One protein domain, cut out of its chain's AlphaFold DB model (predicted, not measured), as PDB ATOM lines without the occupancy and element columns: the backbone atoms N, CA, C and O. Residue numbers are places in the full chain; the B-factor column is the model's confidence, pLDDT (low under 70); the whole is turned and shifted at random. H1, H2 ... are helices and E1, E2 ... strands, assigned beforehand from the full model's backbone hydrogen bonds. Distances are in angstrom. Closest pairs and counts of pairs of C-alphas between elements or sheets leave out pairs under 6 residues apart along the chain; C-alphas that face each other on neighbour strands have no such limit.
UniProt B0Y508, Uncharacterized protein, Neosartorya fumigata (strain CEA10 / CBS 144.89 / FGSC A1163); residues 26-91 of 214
ATOM      1  N   VAL A  26      14.523  23.168  -2.152       95.12
ATOM      2  CA  VAL A  26      15.488  22.199  -1.638       95.12
ATOM      3  C   VAL A  26      14.718  21.046  -1.007       95.12
ATOM      4  O   VAL A  26      13.989  21.250  -0.034       95.12
ATOM      5  N   LYS A  27      14.819  19.848  -1.587       94.06
ATOM      6  CA  LYS A  27      14.051  18.674  -1.142       94.06
ATOM      7  C   LYS A  27      14.918  17.427  -1.124       94.06
ATOM      8  O   LYS A  27      15.561  17.122  -2.123       94.06
ATOM      9  N   LEU A  28      14.884  16.688  -0.022       93.06
ATOM     10  CA  LEU A  28      15.373  15.315   0.023       93.06
ATOM     11  C   LEU A  28      14.425  14.451  -0.819       93.06
ATOM     12  O   LEU A  28      13.210  14.507  -0.622       93.06
ATOM     13  N   PHE A  29      14.952  13.716  -1.797       88.62
ATOM     14  CA  PHE A  29      14.140  12.834  -2.650       88.62
ATOM     15  C   PHE A  29      14.629  11.384  -2.665       88.62
ATOM     16  O   PHE A  29      14.024  10.541  -3.331       88.62
ATOM     17  N   TYR A  30      15.734  11.108  -1.976       88.69
ATOM     18  CA  TYR A  30      16.233   9.765  -1.735       88.69
ATOM     19  C   TYR A  30      17.095   9.745  -0.475       88.69
ATOM     20  O   TYR A  30      18.004  10.565  -0.329       88.69
ATOM     21  N   GLU A  31      16.852   8.759   0.376       89.12
ATOM     22  CA  GLU A  31      17.571   8.512   1.614       89.12
ATOM     23  C   GLU A  31      17.837   7.014   1.792       89.12
ATOM     24  O   GLU A  31      16.999   6.168   1.465       89.12
ATOM     25  N   ALA A  32      19.028   6.669   2.280       85.56
ATOM     26  CA  ALA A  32      19.376   5.293   2.623       85.56
ATOM     27  C   ALA A  32      20.579   5.251   3.572       85.56
ATOM     28  O   ALA A  32      21.702   5.539   3.157       85.56
ATOM     29  N   GLY A  33      20.360   4.819   4.816       87.44
ATOM     30  CA  GLY A  33      21.416   4.801   5.832       87.44
ATOM     31  C   GLY A  33      21.901   6.217   6.148       87.44
ATOM     32  O   GLY A  33      21.087   7.096   6.406       87.44
ATOM     33  N   ASP A  34      23.210   6.436   6.072       88.19
ATOM     34  CA  ASP A  34      23.901   7.718   6.277       88.19
ATOM     35  C   ASP A  34      24.013   8.557   4.988       88.19
ATOM     36  O   ASP A  34      24.976   9.292   4.787       88.19
ATOM     37  N   ARG A  35      23.065   8.395   4.055       88.94
ATOM     38  CA  ARG A  35      23.127   9.009   2.721       88.94
ATOM     39  C   ARG A  35      21.841   9.735   2.403       88.94
ATOM     40  O   ARG A  35      20.759   9.149   2.490       88.94
ATOM     41  N   GLY A  36      21.984  10.961   1.925       91.94
ATOM     42  CA  GLY A  36      20.905  11.789   1.414       91.94
ATOM     43  C   GLY A  36      21.190  12.254  -0.008       91.94
ATOM     44  O   GLY A  36      22.324  12.548  -0.384       91.94
ATOM     45  N   VAL A  37      20.148  12.334  -0.831       94.25
ATOM     46  CA  VAL A  37      20.220  13.001  -2.130       94.25
ATOM     47  C   VAL A  37      19.152  14.077  -2.197       94.25
ATOM     48  O   VAL A  37      17.945  13.817  -2.175       94.25
ATOM     49  N   TRP A  38      19.629  15.306  -2.318       96.06
ATOM     50  CA  TRP A  38      18.828  16.511  -2.290       96.06
ATOM     51  C   TRP A  38      18.707  17.088  -3.694       96.06
ATOM     52  O   TRP A  38      19.682  17.198  -4.437       96.06
ATOM     53  N   SER A  39      17.499  17.478  -4.081       95.44
ATOM     54  CA  SER A  39      17.282  18.341  -5.234       95.44
ATOM     55  C   SER A  39      17.443  19.784  -4.789       95.44
ATOM     56  O   SER A  39      16.749  20.194  -3.862       95.44
ATOM     57  N   LEU A  40      18.285  20.552  -5.476       96.12
ATOM     58  CA  LEU A  40      18.351  22.002  -5.325       96.12
ATOM     59  C   LEU A  40      17.682  22.617  -6.564       96.12
ATOM     60  O   LEU A  40      18.279  22.734  -7.638       96.12
ATOM     61  N   GLY A  41      16.386  22.906  -6.446       93.94
ATOM     62  CA  GLY A  41      15.548  23.269  -7.588       93.94
ATOM     63  C   GLY A  41      15.449  22.144  -8.625       93.94
ATOM     64  O   GLY A  41      15.498  20.956  -8.299       93.94
ATOM     65  N   SER A  42      15.297  22.513  -9.899       91.19
ATOM     66  CA  SER A  42      15.164  21.555 -11.007       91.19
ATOM     67  C   SER A  42      16.499  21.080 -11.581       91.19
ATOM     68  O   SER A  42      16.544  20.036 -12.226       91.19
ATOM     69  N   ASN A  43      17.583  21.828 -11.364       93.31
ATOM     70  CA  ASN A  43      18.798  21.702 -12.176       93.31
ATOM     71  C   ASN A  43      19.978  21.089 -11.429       93.31
ATOM     72  O   ASN A  43      20.925  20.645 -12.074       93.31
ATOM     73  N   LEU A  44      19.939  21.063 -10.099       95.81
ATOM     74  CA  LEU A  44      21.070  20.659  -9.276       95.81
ATOM     75  C   LEU A  44      20.690  19.512  -8.340       95.81
ATOM     76  O   LEU A  44      19.538  19.368  -7.906       95.81
ATOM     77  N   ILE A  45      21.682  18.678  -8.061       95.81
ATOM     78  CA  ILE A  45      21.617  17.581  -7.104       95.81
ATOM     79  C   ILE A  45      22.797  17.725  -6.154       95.81
ATOM     80  O   ILE A  45      23.930  17.863  -6.612       95.81
ATOM     81  N   LEU A  46      22.525  17.637  -4.857       96.62
ATOM     82  CA  LEU A  46      23.536  17.480  -3.821       96.62
ATOM     83  C   LEU A  46      23.448  16.053  -3.280       96.62
ATOM     84  O   LEU A  46      22.383  15.619  -2.837       96.62
ATOM     85  N   LYS A  47      24.553  15.317  -3.349       94.75
ATOM     86  CA  LYS A  47      24.700  14.025  -2.680       94.75
ATOM     87  C   LYS A  47      25.472  14.244  -1.397       94.75
ATOM     88  O   LYS A  47      26.568  14.782  -1.444       94.75
ATOM     89  N   ASP A  48      24.874  13.813  -0.304       93.44
ATOM     90  CA  ASP A  48      25.409  13.864   1.045       93.44
ATOM     91  C   ASP A  48      25.638  12.420   1.500       93.44
ATOM     92  O   ASP A  48      24.726  11.586   1.420       93.44
ATOM     93  N   ARG A  49      26.876  12.088   1.862       90.62
ATOM     94  CA  ARG A  49      27.299  10.733   2.217       90.62
ATOM     95  C   ARG A  49      28.159  10.766   3.466       90.62
ATOM     96  O   ARG A  49      29.233  11.343   3.409       90.62
ATOM     97  N   GLY A  50      27.735  10.079   4.520       89.12
ATOM     98  CA  GLY A  50      28.557   9.866   5.711       89.12
ATOM     99  C   GLY A  50      29.761   8.944   5.476       89.12
ATOM    100  O   GLY A  50      29.916   8.323   4.415       89.12
ATOM    101  N   ALA A  51      30.600   8.824   6.505       83.94
ATOM    102  CA  ALA A  51      31.894   8.141   6.463       83.94
ATOM    103  C   ALA A  51      31.824   6.616   6.322       83.94
ATOM    104  O   ALA A  51      32.866   5.969   6.195       83.94
ATOM    105  N   SER A  52      30.631   6.004   6.327       75.38
ATOM    106  CA  SER A  52      30.519   4.540   6.340       75.38
ATOM    107  C   SER A  52      31.218   3.867   5.161       75.38
ATOM    108  O   SER A  52      31.664   2.728   5.301       75.38
ATOM    109  N   LEU A  53      31.317   4.535   4.002       68.12
ATOM    110  CA  LEU A  53      32.045   4.035   2.838       68.12
ATOM    111  C   LEU A  53      32.701   5.173   2.035       68.12
ATOM    112  O   LEU A  53      31.991   6.086   1.604       68.12
ATOM    113  N   PRO A  54      34.002   5.063   1.699       70.44
ATOM    114  CA  PRO A  54      34.660   6.014   0.812       70.44
ATOM    115  C   PRO A  54      34.017   6.017  -0.579       70.44
ATOM    116  O   PRO A  54      33.558   4.991  -1.097       70.44
ATOM    117  N   THR A  55      33.995   7.192  -1.208       79.62
ATOM    118  CA  THR A  55      33.376   7.405  -2.515       79.62
ATOM    119  C   THR A  55      34.402   7.659  -3.614       79.62
ATOM    120  O   THR A  55      35.212   8.568  -3.526       79.62
ATOM    121  N   PHE A  56      34.271   6.928  -4.722       81.88
ATOM    122  CA  PHE A  56      35.012   7.182  -5.967       81.88
ATOM    123  C   PHE A  56      34.124   7.803  -7.053       81.88
ATOM    124  O   PHE A  56      34.374   7.658  -8.243       81.88
ATOM    125  N   GLU A  57      33.020   8.439  -6.668       84.06
ATOM    126  CA  GLU A  57      32.022   8.912  -7.625       84.06
ATOM    127  C   GLU A  57      32.546  10.009  -8.559       84.06
ATOM    128  O   GLU A  57      32.355   9.901  -9.766       84.06
ATOM    129  N   VAL A  58      33.241  11.014  -8.023       85.62
ATOM    130  CA  VAL A  58      33.837  12.102  -8.816       85.62
ATOM    131  C   VAL A  58      34.856  11.578  -9.838       85.62
ATOM    132  O   VAL A  58      34.633  11.806 -11.031       85.62
ATOM    133  N   PRO A  59      35.906  10.822  -9.445       84.19
ATOM    134  CA  PRO A  59      36.876  10.314 -10.415       84.19
ATOM    135  C   PRO A  59      36.245   9.350 -11.426       84.19
ATOM    136  O   PRO A  59      36.622   9.348 -12.596       84.19
ATOM    137  N   ASN A  60      35.228   8.574 -11.033       83.25
ATOM    138  CA  ASN A  60      34.540   7.684 -11.967       83.25
ATOM    139  C   ASN A  60      33.695   8.443 -12.989       83.25
ATOM    140  O   ASN A  60      33.678   8.064 -14.156       83.25
ATOM    141  N   ILE A  61      32.996   9.503 -12.579       84.44
ATOM    142  CA  ILE A  61      32.235  10.346 -13.508       84.44
ATOM    143  C   ILE A  61      33.181  11.000 -14.515       84.44
ATOM    144  O   ILE A  61      32.904  10.941 -15.710       84.44
ATOM    145  N   GLN A  62      34.311  11.544 -14.054       85.50
ATOM    146  CA  GLN A  62      35.337  12.127 -14.924       85.50
ATOM    147  C   GLN A  62      35.880  11.093 -15.916       85.50
ATOM    148  O   GLN A  62      35.872  11.330 -17.122       85.50
ATOM    149  N   PHE A  63      36.230   9.896 -15.439       82.81
ATOM    150  CA  PHE A  63      36.689   8.808 -16.300       82.81
ATOM    151  C   PHE A  63      35.658   8.429 -17.372       82.81
ATOM    152  O   PHE A  63      35.992   8.304 -18.550       82.81
ATOM    153  N   VAL A  64      34.385   8.249 -17.001       81.31
ATOM    154  CA  VAL A  64      33.331   7.897 -17.967       81.31
ATOM    155  C   VAL A  64      33.114   9.031 -18.973       81.31
ATOM    156  O   VAL A  64      32.920   8.751 -20.158       81.31
ATOM    157  N   GLN A  65      33.185  10.287 -18.528       83.25
ATOM    158  CA  GLN A  65      33.064  11.465 -19.388       83.25
ATOM    159  C   GLN A  65      34.176  11.529 -20.440       83.25
ATOM    160  O   GLN A  65      33.919  11.859 -21.592       83.25
ATOM    161  N   GLU A  66      35.408  11.195 -20.057       83.62
ATOM    162  CA  GLU A  66      36.561  11.192 -20.962       83.62
ATOM    163  C   GLU A  66      36.526  10.046 -21.974       83.62
ATOM    164  O   GLU A  66      37.078  10.160 -23.070       83.62
ATOM    165  N   LYS A  67      35.940   8.904 -21.598       80.62
ATOM    166  CA  LYS A  67      36.008   7.669 -22.391       80.62
ATOM    167  C   LYS A  67      34.750   7.382 -23.197       80.62
ATOM    168  O   LYS A  67      34.787   6.499 -24.050       80.62
ATOM    169  N   THR A  68      33.640   8.070 -22.947       76.75
ATOM    170  CA  THR A  68      32.361   7.759 -23.593       76.75
ATOM    171  C   THR A  68      31.622   9.011 -24.042       76.75
ATOM    172  O   THR A  68      31.812  10.096 -23.509       76.75
ATOM    173  N   SER A  69      30.724   8.847 -25.011       75.88
ATOM    174  CA  SER A  69      29.776   9.886 -25.427       75.88
ATOM    175  C   SER A  69      28.470   9.862 -24.622       75.88
ATOM    176  O   SER A  69      27.532  10.592 -24.951       75.88
ATOM    177  N   ILE A  70      28.375   9.020 -23.583       74.06
ATOM    178  CA  ILE A  70      27.190   8.972 -22.726       74.06
ATOM    179  C   ILE A  70      27.126  10.284 -21.933       74.06
ATOM    180  O   ILE A  70      28.120  10.676 -21.319       74.06
ATOM    181  N   PRO A  71      25.959  10.944 -21.861       77.00
ATOM    182  CA  PRO A  71      25.769  12.046 -20.937       77.00
ATOM    183  C   PRO A  71      25.920  11.546 -19.496       77.00
ATOM    184  O   PRO A  71      25.106  10.762 -19.008       77.00
ATOM    185  N   VAL A  72      26.943  12.043 -18.810       84.25
ATOM    186  CA  VAL A  72      27.143  11.869 -17.368       84.25
ATOM    187  C   VAL A  72      26.884  13.186 -16.628       84.25
ATOM    188  O   VAL A  72      26.902  14.253 -17.254       84.25
ATOM    189  N   PRO A  73      26.590  13.155 -15.313       86.62
ATOM    190  CA  PRO A  73      26.341  14.375 -14.558       86.62
ATOM    191  C   PRO A  73      27.605  15.232 -14.521       86.62
ATOM    192  O   PRO A  73      28.693  14.725 -14.273       86.62
ATOM    193  N   THR A  74      27.475  16.539 -14.732       90.69
ATOM    194  CA  THR A  74      28.610  17.454 -14.562       90.69
ATOM    195  C   THR A  74      28.797  17.746 -13.079       90.69
ATOM    196  O   THR A  74      27.890  18.309 -12.458       90.69
ATOM    197  N   ILE A  75      29.956  17.397 -12.524       93.12
ATOM    198  CA  ILE A  75      30.346  17.809 -11.171       93.12
ATOM    199  C   ILE A  75      30.580  19.321 -11.173       93.12
ATOM    200  O   ILE A  75      31.270  19.840 -12.049       93.12
ATOM    201  N   ILE A  76      29.957  20.021 -10.229       96.38
ATOM    202  CA  ILE A  76      30.222  21.441  -9.969       96.38
ATOM    203  C   ILE A  76      31.294  21.545  -8.897       96.38
ATOM    204  O   ILE A  76      32.277  22.246  -9.092       96.38
ATOM    205  N   GLU A  77      31.108  20.814  -7.799       96.56
ATOM    206  CA  GLU A  77      32.018  20.835  -6.664       96.56
ATOM    207  C   GLU A  77      31.877  19.552  -5.844       96.56
ATOM    208  O   GLU A  77      30.818  18.914  -5.833       96.56
ATOM    209  N   SER A  78      32.951  19.170  -5.161       94.88
ATOM    210  CA  SER A  78      32.940  18.117  -4.154       94.88
ATOM    211  C   SER A  78      33.877  18.487  -3.022       94.88
ATOM    212  O   SER A  78      35.008  18.895  -3.291       94.88
ATOM    213  N   TRP A  79      33.430  18.304  -1.792       95.06
ATOM    214  CA  TRP A  79      34.211  18.606  -0.603       95.06
ATOM    215  C   TRP A  79      33.847  17.647   0.528       95.06
ATOM    216  O   TRP A  79      32.867  16.900   0.444       95.06
ATOM    217  N   GLU A  80      34.669  17.661   1.565       93.44
ATOM    218  CA  GLU A  80      34.417  16.945   2.808       93.44
ATOM    219  C   GLU A  80      34.048  17.970   3.883       93.44
ATOM    220  O   GLU A  80      34.691  19.012   3.996       93.44
ATOM    221  N   GLU A  81      32.984  17.686   4.626       92.25
ATOM    222  CA  GLU A  81      32.535  18.444   5.790       92.25
ATOM    223  C   GLU A  81      32.379  17.438   6.931       92.25
ATOM    224  O   GLU A  81      31.587  16.500   6.821       92.25
ATOM    225  N   ASP A  82      33.162  17.592   7.997       89.19
ATOM    226  CA  ASP A  82      33.309  16.576   9.042       89.19
ATOM    227  C   ASP A  82      33.612  15.179   8.450       89.19
ATOM    228  O   ASP A  82      34.581  14.985   7.718       89.19
ATOM    229  N   GLU A  83      32.771  14.192   8.756       89.31
ATOM    230  CA  GLU A  83      32.841  12.819   8.251       89.31
ATOM    231  C   GLU A  83      31.976  12.603   6.995       89.31
ATOM    232  O   GLU A  83      31.745  11.466   6.576       89.31
ATOM    233  N   HIS A  84      31.456  13.674   6.391       91.62
ATOM    234  CA  HIS A  84      30.573  13.611   5.235       91.62
ATOM    235  C   HIS A  84      31.275  14.069   3.956       91.62
ATOM    236  O   HIS A  84      31.870  15.139   3.892       91.62
ATOM    237  N   THR A  85      31.135  13.297   2.879       94.00
ATOM    238  CA  THR A  85      31.482  13.745   1.529       94.00
ATOM    239  C   THR A  85      30.252  14.323   0.838       94.00
ATOM    240  O   THR A  85      29.270  13.615   0.583       94.00
ATOM    241  N   LEU A  86      30.341  15.592   0.447       95.25
ATOM    242  CA  LEU A  86      29.316  16.298  -0.307       95.25
ATOM    243  C   LEU A  86      29.723  16.428  -1.774       95.25
ATOM    244  O   LEU A  86      30.854  16.775  -2.106       95.25
ATOM    245  N   ILE A  87      28.789  16.132  -2.679       95.62
ATOM    246  CA  ILE A  87      29.007  16.233  -4.125       95.62
ATOM    247  C   ILE A  87      27.846  16.999  -4.752       95.62
ATOM    248  O   ILE A  87      26.719  16.495  -4.830       95.62
ATOM    249  N   LEU A  88      28.134  18.200  -5.245       97.25
ATOM    250  CA  LEU A  88      27.201  19.042  -5.979       97.25
ATOM    251  C   LEU A  88      27.371  18.824  -7.485       97.25
ATOM    252  O   LEU A  88      28.461  18.959  -8.042       97.25
ATOM    253  N   MET A  89      26.277  18.512  -8.175       96.19
ATOM    254  CA  MET A  89      26.304  18.191  -9.602       96.19
ATOM    255  C   MET A  89      25.071  18.698 -10.351       96.19
ATOM    256  O   MET A  89      23.984  18.856  -9.787       96.19
ATOM    257  N   LYS A  90      25.225  18.908 -11.661       94.06
ATOM    258  CA  LYS A  90      24.107  19.199 -12.565       94.06
ATOM    259  C   LYS A  90      23.255  17.949 -12.767       94.06
ATOM    260  O   LYS A  90      23.762  16.873 -13.083       94.06
ATOM    261  N   ARG A  91      21.939  18.104 -12.640       88.81
ATOM    262  CA  ARG A  91      20.960  17.062 -12.945       88.81
ATOM    263  C   ARG A  91      20.961  16.774 -14.445       88.81
ATOM    264  O   ARG A  91      20.791  17.683 -15.256       88.81
TER     265      ARG A  91
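Overview. This is residues 26 to 91 of the 214 residues of an uncharacterized protein of Neosartorya fumigata (strain CEA10 / CBS 144.89 / FGSC A1163) (UniProt B0Y508). A twisted wall of five antiparallel strands, ordered E1 E2 E3 E5 E4, has one helix, H1, grazing it near E4. The class is mixed, helices and strands. The 66 printed residues are compact: radius of gyration of the C-alphas 12.2 A, spans 32, 27 and 18 A.

Arrangement. E3, residues 44 to 49, and E5, residues 84 to 90, have N 47 and O 87 within hydrogen-bond range at 2.9 A. E1, residues 26 to 31, E2, residues 35 to 40, and E3 make a meander, each strand the antiparallel neighbour of the one before. The closest C-alphas of H1, residues 57 to 67, and E4, residues 75 to 81, are Val 58 and Ile 75, 7.1 A. E3, H1, E4 is a split strand-helix-strand unit, E5 between the strands, its crossover right-handed. H1 has every O i to N i+4 pair within range.

Along the chain. E1 starts at C-alpha 26 (15.488, 22.199, -1.638); E5, 19.7 A long, ends at C-alpha 90 (24.107, 19.199, -12.565).

Size, cuts and confidence. The printed part has no cut; pLDDT is under 70 at residue 53.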